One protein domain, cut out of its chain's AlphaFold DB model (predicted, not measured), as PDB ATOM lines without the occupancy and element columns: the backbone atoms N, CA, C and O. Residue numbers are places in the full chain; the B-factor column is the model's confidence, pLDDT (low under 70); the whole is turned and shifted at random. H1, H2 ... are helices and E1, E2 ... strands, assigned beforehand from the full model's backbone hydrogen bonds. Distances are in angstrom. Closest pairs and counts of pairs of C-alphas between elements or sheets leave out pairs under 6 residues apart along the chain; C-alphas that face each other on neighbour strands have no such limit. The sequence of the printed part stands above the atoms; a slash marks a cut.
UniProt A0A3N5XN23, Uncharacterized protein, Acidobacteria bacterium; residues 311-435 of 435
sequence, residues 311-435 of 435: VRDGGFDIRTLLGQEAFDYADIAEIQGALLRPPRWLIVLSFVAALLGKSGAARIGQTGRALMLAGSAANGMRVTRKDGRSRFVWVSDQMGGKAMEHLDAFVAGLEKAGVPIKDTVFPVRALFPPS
ATOM      1  N   VAL A 311     155.060  64.659 220.417       91.69
ATOM      2  CA  VAL A 311     156.412  64.318 219.954       91.69
ATOM      3  C   VAL A 311     156.838  62.981 220.570       91.69
ATOM      4  O   VAL A 311     156.638  62.753 221.764       91.69
ATOM      5  N   ARG A 312     157.390  62.085 219.746       92.31
ATOM      6  CA  ARG A 312     157.901  60.752 220.099       92.31
ATOM      7  C   ARG A 312     159.348  60.633 219.600       92.31
ATOM      8  O   ARG A 312     159.763  61.386 218.728       92.31
ATOM      9  N   ASP A 313     160.118  59.669 220.101       89.50
ATOM     10  CA  ASP A 313     161.548  59.566 219.747       89.50
ATOM     11  C   ASP A 313     161.809  59.325 218.247       89.50
ATOM     12  O   ASP A 313     162.826  59.767 217.720       89.50
ATOM     13  N   GLY A 314     160.891  58.643 217.553       92.31
ATOM     14  CA  GLY A 314     160.998  58.331 216.121       92.31
ATOM     15  C   GLY A 314     160.081  59.147 215.207       92.31
ATOM     16  O   GLY A 314     160.059  58.894 214.004       92.31
ATOM     17  N   GLY A 315     159.301  60.088 215.745       93.44
ATOM     18  CA  GLY A 315     158.275  60.779 214.974       93.44
ATOM     19  C   GLY A 315     157.352  61.649 215.818       93.44
ATOM     20  O   GLY A 315     157.654  62.016 216.949       93.44
ATOM     21  N   PHE A 316     156.179  61.969 215.293       93.81
ATOM     22  CA  PHE A 316     155.152  62.698 216.026       93.81
ATOM     23  C   PHE A 316     153.747  62.290 215.594       93.81
ATOM     24  O   PHE A 316     153.540  61.793 214.493       93.81
ATOM     25  N   ASP A 317     152.766  62.538 216.457       93.69
ATOM     26  CA  ASP A 317     151.351  62.334 216.149       93.69
ATOM     27  C   ASP A 317     150.613  63.661 216.137       93.69
ATOM     28  O   ASP A 317     150.742  64.453 217.072       93.69
ATOM     29  N   ILE A 318     149.774  63.864 215.126       92.81
ATOM     30  CA  ILE A 318     148.783  64.933 215.108       92.81
ATOM     31  C   ILE A 318     147.432  64.307 215.422       92.81
ATOM     32  O   ILE A 318     146.984  63.384 214.743       92.81
ATOM     33  N   ARG A 319     146.754  64.828 216.441       92.19
ATOM     34  CA  ARG A 319     145.351  64.509 216.703       92.19
ATOM     35  C   ARG A 319     144.509  65.732 216.439       92.19
ATOM     36  O   ARG A 319     144.855  66.834 216.853       92.19
ATOM     37  N   THR A 320     143.398  65.514 215.763       92.19
ATOM     38  CA  THR A 320     142.401  66.524 215.426       92.19
ATOM     39  C   THR A 320     141.018  66.004 215.805       92.19
ATOM     40  O   THR A 320     140.868  64.875 216.274       92.19
ATOM     41  N   LEU A 321     139.988  66.812 215.564       90.81
ATOM     42  CA  LEU A 321     138.602  66.360 215.693       90.81
ATOM     43  C   LEU A 321     138.269  65.206 214.727       90.81
ATOM     44  O   LEU A 321     137.411  64.384 215.035       90.81
ATOM     45  N   LEU A 322     138.941  65.151 213.570       89.81
ATOM     46  CA  LEU A 322     138.661  64.203 212.486       89.81
ATOM     47  C   LEU A 322     139.397  62.868 212.639       89.81
ATOM     48  O   LEU A 322     139.036  61.893 211.986       89.81
ATOM     49  N   GLY A 323     140.431  62.811 213.477       90.44
ATOM     50  CA  GLY A 323     141.214  61.599 213.675       90.44
ATOM     51  C   GLY A 323     142.630  61.861 214.164       90.44
ATOM     52  O   GLY A 323     143.010  62.991 214.483       90.44
ATOM     53  N   GLN A 324     143.406  60.783 214.219       93.00
ATOM     54  CA  GLN A 324     144.819  60.780 214.583       93.00
ATOM     55  C   GLN A 324     145.652  60.317 213.389       93.00
ATOM     56  O   GLN A 324     145.341  59.300 212.774       93.00
ATOM     57  N   GLU A 325     146.727  61.041 213.099       93.12
ATOM     58  CA  GLU A 325     147.693  60.703 212.057       93.12
ATOM     59  C   GLU A 325     149.102  60.685 212.661       93.12
ATOM     60  O   GLU A 325     149.492  61.614 213.372       93.12
ATOM     61  N   ALA A 326     149.843  59.608 212.406       94.12
ATOM     62  CA  ALA A 326     151.209  59.415 212.879       94.12
ATOM     63  C   ALA A 326     152.215  59.722 211.762       94.12
ATOM     64  O   ALA A 326     152.013  59.337 210.609       94.12
ATOM     65  N   PHE A 327     153.306  60.393 212.111       93.88
ATOM     66  CA  PHE A 327     154.390  60.774 211.213       93.88
ATOM     67  C   PHE A 327     155.707  60.256 211.763       93.88
ATOM     68  O   PHE A 327     156.206  60.790 212.750       93.88
ATOM     69  N   ASP A 328     156.288  59.259 211.107       95.69
ATOM     70  CA  ASP A 328     157.641  58.821 211.423       95.69
ATOM     71  C   ASP A 328     158.643  59.759 210.745       95.69
ATOM     72  O   ASP A 328     158.469  60.136 209.585       95.69
ATOM     73  N   TYR A 329     159.702  60.154 211.456       95.12
ATOM     74  CA  TYR A 329     160.694  61.093 210.923       95.12
ATOM     75  C   TYR A 329     161.376  60.559 209.661       95.12
ATOM     76  O   TYR A 329     161.680  61.327 208.750       95.12
ATOM     77  N   ALA A 330     161.543  59.238 209.571       94.75
ATOM     78  CA  ALA A 330     162.099  58.570 208.402       94.75
ATOM     79  C   ALA A 330     161.261  58.773 207.127       94.75
ATOM     80  O   ALA A 330     161.816  58.707 206.027       94.75
ATOM     81  N   ASP A 331     159.964  59.058 207.253       95.31
ATOM     82  CA  ASP A 331     159.045  59.250 206.125       95.31
ATOM     83  C   ASP A 331     158.925  60.713 205.695       95.31
ATOM     84  O   ASP A 331     158.274  61.023 204.691       95.31
ATOM     85  N   ILE A 332     159.548  61.631 206.434       95.69
ATOM     86  CA  ILE A 332     159.514  63.058 206.134       95.69
ATOM     87  C   ILE A 332     160.616  63.366 205.126       95.69
ATOM     88  O   ILE A 332     161.785  63.052 205.335       95.69
ATOM     89  N   ALA A 333     160.230  63.964 204.003       95.12
ATOM     90  CA  ALA A 333     161.170  64.414 202.986       95.12
ATOM     91  C   ALA A 333     161.758  65.778 203.355       95.12
ATOM     92  O   ALA A 333     162.960  65.990 203.228       95.12
ATOM     93  N   GLU A 334     160.907  66.698 203.807       93.94
ATOM     94  CA  GLU A 334     161.307  68.059 204.149       93.94
ATOM     95  C   GLU A 334     160.263  68.767 205.008       93.94
ATOM     96  O   GLU A 334     159.071  68.426 205.004       93.94
ATOM     97  N   ILE A 335     160.720  69.813 205.690       92.62
ATOM     98  CA  ILE A 335     159.882  70.764 206.409       92.62
ATOM     99  C   ILE A 335     160.129  72.164 205.879       92.62
ATOM    100  O   ILE A 335     161.260  72.569 205.627       92.62
ATOM    101  N   GLN A 336     159.046  72.908 205.704       93.06
ATOM    102  CA  GLN A 336     159.067  74.254 205.154       93.06
ATOM    103  C   GLN A 336     158.183  75.166 206.005       93.06
ATOM    104  O   GLN A 336     157.102  74.754 206.427       93.06
ATOM    105  N   GLY A 337     158.589  76.414 206.242       90.19
ATOM    106  CA  GLY A 337     157.694  77.394 206.866       90.19
ATOM    107  C   GLY A 337     156.429  77.581 206.020       90.19
ATOM    108  O   GLY A 337     156.498  77.580 204.795       90.19
ATOM    109  N   ALA A 338     155.266  77.741 206.642       91.19
ATOM    110  CA  ALA A 338     154.001  78.003 205.960       91.19
ATOM    111  C   ALA A 338     153.407  79.328 206.437       91.19
ATOM    112  O   ALA A 338     153.432  79.632 207.627       91.19
ATOM    113  N   LEU A 339     152.849  80.113 205.516       89.81
ATOM    114  CA  LEU A 339     152.227  81.398 205.825       89.81
ATOM    115  C   LEU A 339     150.790  81.408 205.322       89.81
ATOM    116  O   LEU A 339     150.561  81.453 204.111       89.81
ATOM    117  N   LEU A 340     149.823  81.386 206.237       87.75
ATOM    118  CA  LEU A 340     148.418  81.540 205.886       87.75
ATOM    119  C   LEU A 340     148.161  82.998 205.523       87.75
ATOM    120  O   LEU A 340     148.350  83.890 206.346       87.75
ATOM    121  N   ARG A 341     147.706  83.229 204.297       87.19
ATOM    122  CA  ARG A 341     147.236  84.524 203.817       87.19
ATOM    123  C   ARG A 341     145.757  84.432 203.464       87.19
ATOM    124  O   ARG A 341     145.330  83.409 202.918       87.19
ATOM    125  N   PRO A 342     144.981  85.503 203.684       84.94
ATOM    126  CA  PRO A 342     143.602  85.530 203.233       84.94
ATOM    127  C   PRO A 342     143.517  85.360 201.707       84.94
ATOM    128  O   PRO A 342     144.431  85.750 200.963       84.94
ATOM    129  N   PRO A 343     142.423  84.765 201.204       88.06
ATOM    130  CA  PRO A 343     142.238  84.590 199.776       88.06
ATOM    131  C   PRO A 343     142.073  85.952 199.086       88.06
ATOM    132  O   PRO A 343     141.465  86.876 199.624       88.06
ATOM    133  N   ARG A 344     142.596  86.077 197.857       88.88
ATOM    134  CA  ARG A 344     142.621  87.353 197.113       88.88
ATOM    135  C   ARG A 344     141.235  87.978 196.953       88.88
ATOM    136  O   ARG A 344     141.109  89.191 197.051       88.88
ATOM    137  N   TRP A 345     140.210  87.155 196.729       90.12
ATOM    138  CA  TRP A 345     138.843  87.640 196.548       90.12
ATOM    139  C   TRP A 345     138.303  88.328 197.807       90.12
ATOM    140  O   TRP A 345     137.604  89.328 197.691       90.12
ATOM    141  N   LEU A 346     138.668  87.852 199.003       84.31
ATOM    142  CA  LEU A 346     138.216  88.443 200.263       84.31
ATOM    143  C   LEU A 346     138.867  89.809 200.483       84.31
ATOM    144  O   LEU A 346     138.200  90.753 200.899       84.31
ATOM    145  N   ILE A 347     140.151  89.923 200.139       82.88
ATOM    146  CA  ILE A 347     140.872  91.199 200.150       82.88
ATOM    147  C   ILE A 347     140.159  92.184 199.215       82.88
ATOM    148  O   ILE A 347     139.775  93.266 199.652       82.88
ATOM    149  N   VAL A 348     139.885  91.791 197.966       86.00
ATOM    150  CA  VAL A 348     139.153  92.633 197.002       86.00
ATOM    151  C   VAL A 348     137.781  93.042 197.544       86.00
ATOM    152  O   VAL A 348     137.448  94.223 197.515       86.00
ATOM    153  N   LEU A 349     137.014  92.105 198.104       82.94
ATOM    154  CA  LEU A 349     135.689  92.382 198.661       82.94
ATOM    155  C   LEU A 349     135.749  93.371 199.834       82.94
ATOM    156  O   LEU A 349     134.914  94.268 199.919       82.94
ATOM    157  N   SER A 350     136.762  93.262 200.699       78.19
ATOM    158  CA  SER A 350     136.970  94.207 201.803       78.19
ATOM    159  C   SER A 350     137.290  95.624 201.309       78.19
ATOM    160  O   SER A 350     136.754  96.593 201.845       78.19
ATOM    161  N   PHE A 351     138.071  95.755 200.232       79.81
ATOM    162  CA  PHE A 351     138.323  97.047 199.592       79.81
ATOM    163  C   PHE A 351     137.071  97.612 198.914       79.81
ATOM    164  O   PHE A 351     136.784  98.799 199.061       79.81
ATOM    165  N   VAL A 352     136.280  96.781 198.230       82.88
ATOM    166  CA  VAL A 352     134.999  97.205 197.638       82.88
ATOM    167  C   VAL A 352     134.038  97.695 198.725       82.88
ATOM    168  O   VAL A 352     133.460  98.773 198.595       82.88
ATOM    169  N   ALA A 353     133.917  96.965 199.834       77.62
ATOM    170  CA  ALA A 353     133.095  97.377 200.969       77.62
ATOM    171  C   ALA A 353     133.577  98.703 201.588       77.62
ATOM    172  O   ALA A 353     132.755  99.551 201.940       77.62
ATOM    173  N   ALA A 354     134.894  98.915 201.670       76.94
ATOM    174  CA  ALA A 354     135.467 100.171 202.149       76.94
ATOM    175  C   ALA A 354     135.131 101.367 201.241       76.94
ATOM    176  O   ALA A 354     134.878 102.461 201.747       76.94
ATOM    177  N   LEU A 355     135.057 101.162 199.923       79.94
ATOM    178  CA  LEU A 355     134.683 102.198 198.953       79.94
ATOM    179  C   LEU A 355     133.186 102.552 198.994       79.94
ATOM    180  O   LEU A 355     132.821 103.706 198.772       79.94
ATOM    181  N   LEU A 356     132.323 101.588 199.327       78.81
ATOM    182  CA  LEU A 356     130.862 101.755 199.366       78.81
ATOM    183  C   LEU A 356     130.333 102.451 200.637       78.81
ATOM    184  O   LEU A 356     129.139 102.746 200.729       78.81
ATOM    185  N   GLY A 357     131.189 102.745 201.621       69.31
ATOM    186  CA  GLY A 357     130.790 103.457 202.839       69.31
ATOM    187  C   GLY A 357     130.233 104.855 202.537       69.31
ATOM    188  O   GLY A 357     130.898 105.676 201.904       69.31
ATOM    189  N   LYS A 358     129.015 105.162 203.003       69.88
ATOM    190  CA  LYS A 358     128.340 106.450 202.734       69.88
ATOM    191  C   LYS A 358     128.943 107.653 203.482       69.88
ATOM    192  O   LYS A 358     128.679 108.782 203.092       69.88
ATOM    193  N   SER A 359     129.774 107.441 204.509       65.62
ATOM    194  CA  SER A 359     130.419 108.510 205.292       65.62
ATOM    195  C   SER A 359     131.948 108.375 205.328       65.62
ATOM    196  O   SER A 359     132.484 107.267 205.311       65.62
ATOM    197  N   GLY A 360     132.665 109.505 205.404       64.38
ATOM    198  CA  GLY A 360     134.136 109.535 205.422       64.38
ATOM    199  C   GLY A 360     134.753 108.739 206.580       64.38
ATOM    200  O   GLY A 360     135.706 107.993 206.375       64.38
ATOM    201  N   ALA A 361     134.145 108.798 207.770       63.78
ATOM    202  CA  ALA A 361     134.575 108.016 208.931       63.78
ATOM    203  C   ALA A 361     134.378 106.499 208.735       63.78
ATOM    204  O   ALA A 361     135.252 105.710 209.096       63.78
ATOM    205  N   ALA A 362     133.273 106.081 208.101       61.88
ATOM    206  CA  ALA A 362     133.039 104.673 207.783       61.88
ATOM    207  C   ALA A 362     134.037 104.150 206.738       61.88
ATOM    208  O   ALA A 362     134.531 103.034 206.884       61.88
ATOM    209  N   ARG A 363     134.396 104.957 205.728       65.00
ATOM    210  CA  ARG A 363     135.428 104.587 204.740       65.00
ATOM    211  C   ARG A 363     136.799 104.411 205.389       65.00
ATOM    212  O   ARG A 363     137.445 103.398 205.153       65.00
ATOM    213  N   ILE A 364     137.228 105.345 206.244       63.59
ATOM    214  CA  ILE A 364     138.531 105.272 206.935       63.59
ATOM    215  C   ILE A 364     138.607 104.024 207.830       63.59
ATOM    216  O   ILE A 364     139.587 103.281 207.769       63.59
ATOM    217  N   GLY A 365     137.550 103.742 208.601       66.75
ATOM    218  CA  GLY A 365     137.487 102.549 209.450       66.75
ATOM    219  C   GLY A 365     137.509 101.232 208.663       66.75
ATOM    220  O   GLY A 365     138.189 100.284 209.059       66.75
ATOM    221  N   GLN A 366     136.811 101.164 207.527       69.25
ATOM    222  CA  GLN A 366     136.789  99.963 206.683       69.25
ATOM    223  C   GLN A 366     138.100  99.763 205.905       69.25
ATOM    224  O   GLN A 366     138.565  98.632 205.783       69.25
ATOM    225  N   THR A 367     138.756 100.837 205.462       66.19
ATOM    226  CA  THR A 367     140.089 100.771 204.839       66.19
ATOM    227  C   THR A 367     141.145 100.278 205.828       66.19
ATOM    228  O   THR A 367     141.955  99.420 205.482       66.19
ATOM    229  N   GLY A 368     141.107 100.741 207.085       62.72
ATOM    230  CA  GLY A 368     141.980 100.225 208.145       62.72
ATOM    231  C   GLY A 368     141.796  98.721 208.383       62.72
ATOM    232  O   GLY A 368     142.774  97.985 208.510       62.72
ATOM    233  N   ARG A 369     140.549  98.232 208.351       65.69
ATOM    234  CA  ARG A 369     140.231  96.797 208.450       65.69
ATOM    235  C   ARG A 369     140.723  95.990 207.249       65.69
ATOM    236  O   ARG A 369     141.258  94.902 207.444       65.69
ATOM    237  N   ALA A 370     140.586  96.516 206.031       59.53
ATOM    238  CA  ALA A 370     141.097  95.872 204.820       59.53
ATOM    239  C   ALA A 370     142.633  95.754 204.844       59.53
ATOM    240  O   ALA A 370     143.182  94.712 204.488       59.53
ATOM    241  N   LEU A 371     143.323  96.789 205.340       63.72
ATOM    242  CA  LEU A 371     144.776  96.783 205.532       63.72
ATOM    243  C   LEU A 371     145.218  95.780 206.604       63.72
ATOM    244  O   LEU A 371     146.150  95.016 206.367       63.72
ATOM    245  N   MET A 372     144.531  95.728 207.750       62.97
ATOM    246  CA  MET A 372     144.815  94.729 208.788       62.97
ATOM    247  C   MET A 372     144.594  93.302 208.283       62.97
ATOM    248  O   MET A 372     145.429  92.433 208.521       62.97
ATOM    249  N   LEU A 373     143.514  93.058 207.537       59.06
ATOM    250  CA  LEU A 373     143.253  91.753 206.935       59.06
ATOM    251  C   LEU A 373     144.361  91.382 205.938       59.06
ATOM    252  O   LEU A 373     144.890  90.277 205.999       59.06
ATOM    253  N   ALA A 374     144.764  92.310 205.065       54.31
ATOM    254  CA  ALA A 374     145.842  92.096 204.101       54.31
ATOM    255  C   ALA A 374     147.214  91.843 204.761       54.31
ATOM    256  O   ALA A 374     148.029  91.115 204.194       54.31
ATOM    257  N   GLY A 375     147.455  92.426 205.939       59.75
ATOM    258  CA  GLY A 375     148.666  92.225 206.739       59.75
ATOM    259  C   GLY A 375     148.624  91.009 207.669       59.75
ATOM    260  O   GLY A 375     149.674  90.585 208.148       59.75
ATOM    261  N   SER A 376     147.442  90.438 207.921       60.34
ATOM    262  CA  SER A 376     147.300  89.265 208.786       60.34
ATOM    263  C   SER A 376     147.977  88.050 208.159       60.34
ATOM    264  O   SER A 376     147.752  87.710 206.991       60.34
ATOM    265  N   ALA A 377     148.834  87.398 208.938       64.50
ATOM    266  CA  ALA A 377     149.521  86.203 208.500       64.50
ATOM    267  C   ALA A 377     149.713  85.253 209.682       64.50
ATOM    268  O   ALA A 377     150.312  85.621 210.689       64.50
ATOM    269  N   ALA A 378     149.182  84.036 209.560       71.56
ATOM    270  CA  ALA A 378     149.435  82.989 210.542       71.56
ATOM    271  C   ALA A 378     150.617  82.139 210.073       71.56
ATOM    272  O   ALA A 378     150.637  81.662 208.937       71.56
ATOM    273  N   ASN A 379     151.595  81.955 210.949       82.81
ATOM    274  CA  ASN A 379     152.761  81.125 210.717       82.81
ATOM    275  C   ASN A 379     152.447  79.670 211.080       82.81
ATOM    276  O   ASN A 379     151.857  79.354 212.119       82.81
ATOM    277  N   GLY A 380     152.864  78.779 210.199       89.06
ATOM    278  CA  GLY A 380     152.770  77.339 210.331       89.06
ATOM    279  C   GLY A 380     154.031  76.666 209.812       89.06
ATOM    280  O   GLY A 380     154.981  77.317 209.380       89.06
ATOM    281  N   MET A 381     154.015  75.344 209.815       90.62
ATOM    282  CA  MET A 381     155.012  74.501 209.173       90.62
ATOM    283  C   MET A 381     154.290  73.535 208.246       90.62
ATOM    284  O   MET A 381     153.296  72.920 208.627       90.62
ATOM    285  N   ARG A 382     154.783  73.407 207.022       94.38
ATOM    286  CA  ARG A 382     154.394  72.367 206.085       94.38
ATOM    287  C   ARG A 382     155.353  71.197 206.263       94.38
ATOM    288  O   ARG A 382     156.554  71.355 206.067       94.38
ATOM    289  N   VAL A 383     154.811  70.037 206.597       93.50
ATOM    290  CA  VAL A 383     155.541  68.771 206.651       93.50
ATOM    291  C   VAL A 383     155.223  68.005 205.379       93.50
ATOM    292  O   VAL A 383     154.068  67.634 205.159       93.50
ATOM    293  N   THR A 384     156.227  67.791 204.532       94.94
ATOM    294  CA  THR A 384     156.082  67.039 203.283       94.94
ATOM    295  C   THR A 384     156.650  65.640 203.473       94.94
ATOM    296  O   THR A 384     157.811  65.468 203.845       94.94
ATOM    297  N   ARG A 385     155.827  64.628 203.213       94.88
ATOM    298  CA  ARG A 385     156.225  63.221 203.236       94.88
ATOM    299  C   ARG A 385     156.931  62.822 201.942       94.88
ATOM    300  O   ARG A 385     156.737  63.440 200.896       94.88
ATOM    301  N   LYS A 386     157.699  61.734 201.999       94.12
ATOM    302  CA  LYS A 386     158.346  61.108 200.832       94.12
ATOM    303  C   LYS A 386     157.350  60.616 199.775       94.12
ATOM    304  O   LYS A 386     157.708  60.531 198.608       94.12
ATOM    305  N   ASP A 387     156.099  60.356 200.163       93.38
ATOM    306  CA  ASP A 387     154.991  60.017 199.255       93.38
ATOM    307  C   ASP A 387     154.390  61.239 198.520       93.38
ATOM    308  O   ASP A 387     153.452  61.095 197.735       93.38
ATOM    309  N   GLY A 388     154.906  62.448 198.777       91.81
ATOM    310  CA  GLY A 388     154.447  63.705 198.185       91.81
ATOM    311  C   GLY A 388     153.258  64.358 198.897       91.81
ATOM    312  O   GLY A 388     152.908  65.497 198.576       91.81
ATOM    313  N   ARG A 389     152.637  63.701 199.886       92.62
ATOM    314  CA  ARG A 389     151.560  64.303 200.686       92.62
ATOM    315  C   ARG A 389     152.130  65.350 201.636       92.62
ATOM    316  O   ARG A 389     153.285  65.285 202.058       92.62
ATOM    317  N   SER A 390     151.324  66.348 201.985       92.56
ATOM    318  CA  SER A 390     151.738  67.402 202.912       92.56
ATOM    319  C   SER A 390     150.693  67.645 203.987       92.56
ATOM    320  O   SER A 390     149.497  67.651 203.698       92.56
ATOM    321  N   ARG A 391     151.159  67.906 205.207       91.62
ATOM    322  CA  ARG A 391     150.339  68.384 206.322       91.62
ATOM    323  C   ARG A 391     150.825  69.722 206.830       91.62
ATOM    324  O   ARG A 391     152.005  70.042 206.711       91.62
ATOM    325  N   PHE A 392     149.905  70.490 207.399       91.50
ATOM    326  CA  PHE A 392     150.197  71.803 207.954       91.50
ATOM    327  C   PHE A 392     150.021  71.789 209.471       91.50
ATOM    328  O   PHE A 392     148.990  71.376 209.998       91.50
ATOM    329  N   VAL A 393     151.041  72.265 210.176       90.25
ATOM    330  CA  VAL A 393     151.048  72.452 211.627       90.25
ATOM    331  C   VAL A 393     151.047  73.950 211.890       90.25
ATOM    332  O   VAL A 393     152.032  74.634 211.626       90.25
ATOM    333  N   TRP A 394     149.927  74.488 212.361       88.19
ATOM    334  CA  TRP A 394     149.749  75.930 212.558       88.19
ATOM    335  C   TRP A 394     150.143  76.333 213.973       88.19
ATOM    336  O   TRP A 394     149.522  75.891 214.934       88.19
ATOM    337  N   VAL A 395     151.165  77.179 214.102       81.50
ATOM    338  CA  VAL A 395     151.860  77.414 215.380       81.50
ATOM    339  C   VAL A 395     151.661  78.815 215.949       81.50
ATOM    340  O   VAL A 395     151.822  79.013 217.158       81.50
ATOM    341  N   SER A 396     151.267  79.779 215.116       78.62
ATOM    342  CA  SER A 396     150.888  81.118 215.566       78.62
ATOM    343  C   SER A 396     149.399  81.391 215.387       78.62
ATOM    344  O   SER A 396     148.712  80.759 214.584       78.62
ATOM    345  N   ASP A 397     148.903  82.377 216.130       74.56
ATOM    346  CA  ASP A 397     147.615  82.994 215.833       74.56
ATOM    347  C   ASP A 397     147.733  83.983 214.656       74.56
ATOM    348  O   ASP A 397     148.818  84.212 214.110       74.56
ATOM    349  N   GLN A 398     146.597  84.561 214.252       64.62
ATOM    350  CA  GLN A 398     146.519  85.558 213.175       64.62
ATOM    351  C   GLN A 398     147.210  86.891 213.514       64.62
ATOM    352  O   GLN A 398     147.423  87.701 212.616       64.62
ATOM    353  N   MET A 399     147.563  87.112 214.783       62.97
ATOM    354  CA  MET A 399     148.278  88.294 215.273       62.97
ATOM    355  C   MET A 399     149.781  88.017 215.454       62.97
ATOM    356  O   MET A 399     150.503  88.862 215.977       62.97
ATOM    357  N   GLY A 400     150.265  86.839 215.037       64.50
ATOM    358  CA  GLY A 400     151.668  86.437 215.149       64.50
ATOM    359  C   GLY A 400     152.096  85.987 216.551       64.50
ATOM    360  O   GLY A 400     153.271  85.694 216.763       64.50
ATOM    361  N   GLY A 401     151.172  85.892 217.509       72.88
ATOM    362  CA  GLY A 401     151.452  85.379 218.847       72.88
ATOM    363  C   GLY A 401     151.700  83.869 218.838       72.88
ATOM    364  O   GLY A 401     151.064  83.134 218.077       72.88
ATOM    365  N   LYS A 402     152.596  83.381 219.711       76.94
ATOM    366  CA  LYS A 402     152.787  81.937 219.939       76.94
ATOM    367  C   LYS A 402     151.464  81.336 220.431       76.94
ATOM    368  O   LYS A 402     150.996  81.675 221.518       76.94
ATOM    369  N   ALA A 403     150.846  80.475 219.623       78.44
ATOM    370  CA  ALA A 403     149.551  79.875 219.946       78.44
ATOM    371  C   ALA A 403     149.687  78.536 220.689       78.44
ATOM    372  O   ALA A 403     148.757  78.130 221.392       78.44
ATOM    373  N   MET A 404     150.842  77.876 220.549       83.38
ATOM    374  CA  MET A 404     151.183  76.617 221.209       83.38
ATOM    375  C   MET A 404     152.473  76.755 222.019       83.38
ATOM    376  O   MET A 404     153.422  77.419 221.598       83.38
ATOM    377  N   GLU A 405     152.502  76.109 223.179       80.81
ATOM    378  CA  GLU A 405     153.684  76.012 224.040       80.81
ATOM    379  C   GLU A 405     154.565  74.826 223.622       80.81
ATOM    380  O   GLU A 405     154.090  73.896 222.974       80.81
ATOM    381  N   HIS A 406     155.848  74.854 223.996       83.94
ATOM    382  CA  HIS A 406     156.813  73.765 223.764       83.94
ATOM    383  C   HIS A 406     157.078  73.392 222.297       83.94
ATOM    384  O   HIS A 406     157.589  72.309 222.018       83.94
ATOM    385  N   LEU A 407     156.798  74.296 221.356       84.56
ATOM    386  CA  LEU A 407     157.096  74.076 219.939       84.56
ATOM    387  C   LEU A 407     158.586  73.803 219.677       84.56
ATOM    388  O   LEU A 407     158.923  73.031 218.784       84.56
ATOM    389  N   ASP A 408     159.467  74.386 220.488       85.38
ATOM    390  CA  ASP A 408     160.916  74.214 220.372       85.38
ATOM    391  C   ASP A 408     161.323  72.732 220.489       85.38
ATOM    392  O   ASP A 408     162.229  72.282 219.795       85.38
ATOM    393  N   ALA A 409     160.596  71.933 221.282       86.00
ATOM    394  CA  ALA A 409     160.838  70.493 221.406       86.00
ATOM    395  C   ALA A 409     160.488  69.716 220.124       86.00
ATOM    396  O   ALA A 409     161.143  68.728 219.800       86.00
ATOM    397  N   PHE A 410     159.473  70.166 219.380       89.31
ATOM    398  CA  PHE A 410     159.119  69.578 218.088       89.31
ATOM    399  C   PHE A 410     160.190  69.864 217.036       89.31
ATOM    400  O   PHE A 410     160.622  68.944 216.344       89.31
ATOM    401  N   VAL A 411     160.653  71.116 216.960       88.25
ATOM    402  CA  VAL A 411     161.730  71.516 216.040       88.25
ATOM    403  C   VAL A 411     163.026  70.775 216.374       88.25
ATOM    404  O   VAL A 411     163.616  70.163 215.489       88.25
ATOM    405  N   ALA A 412     163.404  70.705 217.653       88.50
ATOM    406  CA  ALA A 412     164.589  69.968 218.090       88.50
ATOM    407  C   ALA A 412     164.517  68.466 217.755       88.50
ATOM    408  O   ALA A 412     165.528  67.859 217.401       88.50
ATOM    409  N   GLY A 413     163.331  67.851 217.838       88.88
ATOM    410  CA  GLY A 413     163.130  66.454 217.438       88.88
ATOM    411  C   GLY A 413     163.388  66.222 215.946       88.88
ATOM    412  O   GLY A 413     164.031  65.244 215.571       88.88
ATOM    413  N   LEU A 414     162.952  67.160 215.103       90.31
ATOM    414  CA  LEU A 414     163.169  67.123 213.655       90.31
ATOM    415  C   LEU A 414     164.638  67.325 213.278       90.31
ATOM    416  O   LEU A 414     165.168  66.578 212.456       90.31
ATOM    417  N   GLU A 415     165.302  68.289 213.918       91.00
ATOM    418  CA  GLU A 415     166.733  68.544 213.736       91.00
ATOM    419  C   GLU A 415     167.570  67.335 214.162       91.00
ATOM    420  O   GLU A 415     168.443  66.888 213.420       91.00
ATOM    421  N   LYS A 416     167.256  66.739 215.321       92.38
ATOM    422  CA  LYS A 416     167.927  65.530 215.822       92.38
ATOM    423  C   LYS A 416     167.775  64.343 214.869       92.38
ATOM    424  O   LYS A 416     168.688  63.529 214.761       92.38
ATOM    425  N   ALA A 417     166.636  64.238 214.187       91.94
ATOM    426  CA  ALA A 417     166.380  63.197 213.196       91.94
ATOM    427  C   ALA A 417     167.002  63.490 211.815       91.94
ATOM    428  O   ALA A 417     166.888  62.661 210.914       91.94
ATOM    429  N   GLY A 418     167.655  64.644 211.633       92.56
ATOM    430  CA  GLY A 418     168.275  65.036 210.367       92.56
ATOM    431  C   GLY A 418     167.267  65.365 209.262       92.56
ATOM    432  O   GLY A 418     167.600  65.251 208.083       92.56
ATOM    433  N   VAL A 419     166.034  65.747 209.619       92.12
ATOM    434  CA  VAL A 419     165.009  66.123 208.637       92.12
ATOM    435  C   VAL A 419     165.389  67.469 208.000       92.12
ATOM    436  O   VAL A 419     165.582  68.442 208.731       92.12
ATOM    437  N   PRO A 420     165.467  67.579 206.660       91.94
ATOM    438  CA  PRO A 420     165.814  68.833 205.997       91.94
ATOM    439  C   PRO A 420     164.789  69.941 206.279       91.94
ATOM    440  O   PRO A 420     163.595  69.775 206.013       91.94
ATOM    441  N   ILE A 421     165.264  71.091 206.760       90.81
ATOM    442  CA  ILE A 421     164.458  72.300 206.964       90.81
ATOM    443  C   ILE A 421     164.796  73.293 205.849       90.81
ATOM    444  O   ILE A 421     165.952  73.663 205.662       90.81
ATOM    445  N   LYS A 422     163.789  73.713 205.082       91.62
ATOM    446  CA  LYS A 422     163.926  74.733 204.038       91.62
ATOM    447  C   LYS A 422     163.665  76.123 204.611       91.62
ATOM    448  O   LYS A 422     162.594  76.368 205.161       91.62
ATOM    449  N   ASP A 423     164.563  77.061 204.318       85.19
ATOM    450  CA  ASP A 423     164.432  78.478 204.712       85.19
ATOM    451  C   ASP A 423     163.328  79.236 203.955       85.19
ATOM    452  O   ASP A 423     162.937  80.348 204.312       85.19
ATOM    453  N   THR A 424     162.809  78.654 202.873       89.44
ATOM    454  CA  THR A 424     161.753  79.279 202.069       89.44
ATOM    455  C   THR A 424     160.391  79.128 202.741       89.44
ATOM    456  O   THR A 424     160.079  78.088 203.306       89.44
ATOM    457  N   VAL A 425     159.539  80.151 202.642       89.12
ATOM    458  CA  VAL A 425     158.185  80.128 203.217       89.12
ATOM    459  C   VAL A 425     157.148  79.839 202.132       89.12
ATOM    460  O   VAL A 425     157.090  80.530 201.114       89.12
ATOM    461  N   PHE A 426     156.292  78.847 202.364       91.25
ATOM    462  CA  PHE A 426     155.203  78.456 201.479       91.25
ATOM    463  C   PHE A 426     153.920  79.251 201.780       91.25
ATOM    464  O   PHE A 426     153.320  79.076 202.847       91.25
ATOM    465  N   PRO A 427     153.444  80.120 200.869       90.94
ATOM    466  CA  PRO A 427     152.209  80.860 201.084       90.94
ATOM    467  C   PRO A 427     150.987  79.964 200.845       90.94
ATOM    468  O   PRO A 427     150.746  79.496 199.734       90.94
ATOM    469  N   VAL A 428     150.158  79.793 201.870       91.12
ATOM    470  CA  VAL A 428     148.861  79.114 201.787       91.12
ATOM    471  C   VAL A 428     147.773  80.174 201.711       91.12
ATOM    472  O   VAL A 428     147.668  81.015 202.598       91.12
ATOM    473  N   ARG A 429     146.946  80.159 200.663       88.75
ATOM    474  CA  ARG A 429     145.807  81.080 200.545       88.75
ATOM    475  C   ARG A 429     144.508  80.362 200.833       88.75
ATOM    476  O   ARG A 429     143.962  79.703 199.954       88.75
ATOM    477  N   ALA A 430     144.014  80.521 202.048       87.56
ATOM    478  CA  ALA A 430     142.762  79.929 202.478       87.56
ATOM    479  C   ALA A 430     142.092  80.829 203.517       87.56
ATOM    480  O   ALA A 430     142.748  81.638 204.173       87.56
ATOM    481  N   LEU A 431     140.770  80.705 203.636       82.19
ATOM    482  CA  LEU A 431     140.010  81.413 204.667       82.19
ATOM    483  C   LEU A 431     140.298  80.834 206.058       82.19
ATOM    484  O   LEU A 431     140.363  81.567 207.040       82.19
ATOM    485  N   PHE A 432     140.514  79.519 206.109       82.19
ATOM    486  CA  PHE A 432     140.842  78.783 207.317       82.19
ATOM    487  C   PHE A 432     142.132  77.992 207.125       82.19
ATOM    488  O   PHE A 432     142.443  77.610 205.991       82.19
ATOM    489  N   PRO A 433     142.880  77.731 208.207       82.44
ATOM    490  CA  PRO A 433     144.068  76.902 208.136       82.44
ATOM    491  C   PRO A 433     143.683  75.490 207.653       82.44
ATOM    492  O   PRO A 433     142.831  74.862 208.284       82.44
ATOM    493  N   PRO A 434     144.253  74.979 206.545       83.19
ATOM    494  CA  PRO A 434     144.026  73.600 206.132       83.19
ATOM    495  C   PRO A 434     144.600  72.636 207.174       83.19
ATOM    496  O   PRO A 434     145.701  72.863 207.686       83.19
ATOM    497  N   SER A 435     143.834  71.587 207.474       72.38
ATOM    498  CA  SER A 435     144.195  70.475 208.362       72.38
ATOM    499  C   SER A 435     144.941  69.372 207.631       72.38
ATOM    500  O   SER A 435     144.495  69.008 206.517       72.38
TER     501      SER A 435
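Overview. This is residues 311 to 435 of the 435 residues of an uncharacterized protein of Acidobacteria bacterium (UniProt A0A3N5XN23). A strongly twisted sheet of four strands, E5 E4 E3 E6, forms the body, and a long helical hairpin, H1 and H2, reaches away from one end of it. A separate two-stranded hairpin, E1 and E2, lies toward the opposite end, and H3 grazes the sheet. The printed part has 125 residues with three named helices and six named strands, in the order E1 E2 E3 H1 H2 E4 E5 H3 E6; the four-stranded sheet is mixed and the class is mixed, helices and strands. The whole is loose, with a radius of gyration of the C-alphas of 18.3 A, and elongated, spanning 60 by 30 by 28 A.

Along the chain. E1, residues 315 to 319, begins at C-alpha 315 at (158.275, 60.779, 214.974) and is followed by E2, residues 324 to 328. E3, residues 332 to 341, is the longest strand by residues, 24.8 A from first to last C-alpha. H1, residues 344 to 355, measures 16.9 A, and H2, residues 360 to 375, measures 22.6 A, beginning at C-alpha 360 at (134.136, 109.535, 205.422). E4, residues 378 to 385, measures 22.1 A, and E5 holds residues 390 to 394. H3, residues 407 to 416, measures 14.4 A. E6, residues 421 to 429, measures 21.6 A, bends by 69 degrees at residue 424 and ends at C-alpha 429 at (145.807, 81.080, 200.545).

Arrangement. In the sheet, E4 and E3 are antiparallel at 153 degrees, with N 382 and O 336 at 2.7 A. The hairpin E4 and E5 is antiparallel, with N 393 and O 381 at 2.8 A. E3 and E6 are parallel at 41 degrees, with N 426 and O 337 at 2.7 A. E5, H3 and E6 form a split strand-helix-strand unit, two strands of one sheet joined through a helix and not neighbours, with E4 and E3 between them in the sheet, and its crossover is right-handed. H3 only grazes the sheet, with its residues 411 to 415. H1 and H2 touch, with the C-alphas of Ala 354 and Gln 366 closest at 4.7 A, at a shallow tilt of 15 degrees, opposite ways; neither is on the sheet. The hairpin E1 and E2 is antiparallel, with N 316 and O 327 at 2.8 A. In H1, H2 and H3 every O i to N i+4 pair is within hydrogen-bond range.

Size, cuts and confidence. The C-alphas farthest apart, those of Asp 313 and Lys 358, are 59.9 A apart. The printed part has no cut, and it ends at the chain's last residue, Ser 435. The link from E5 to H3, residues 395 to 406, is long. The mean pLDDT of the printed part is 83.5; residues 357 to 377 and 398 to 400 are under 70.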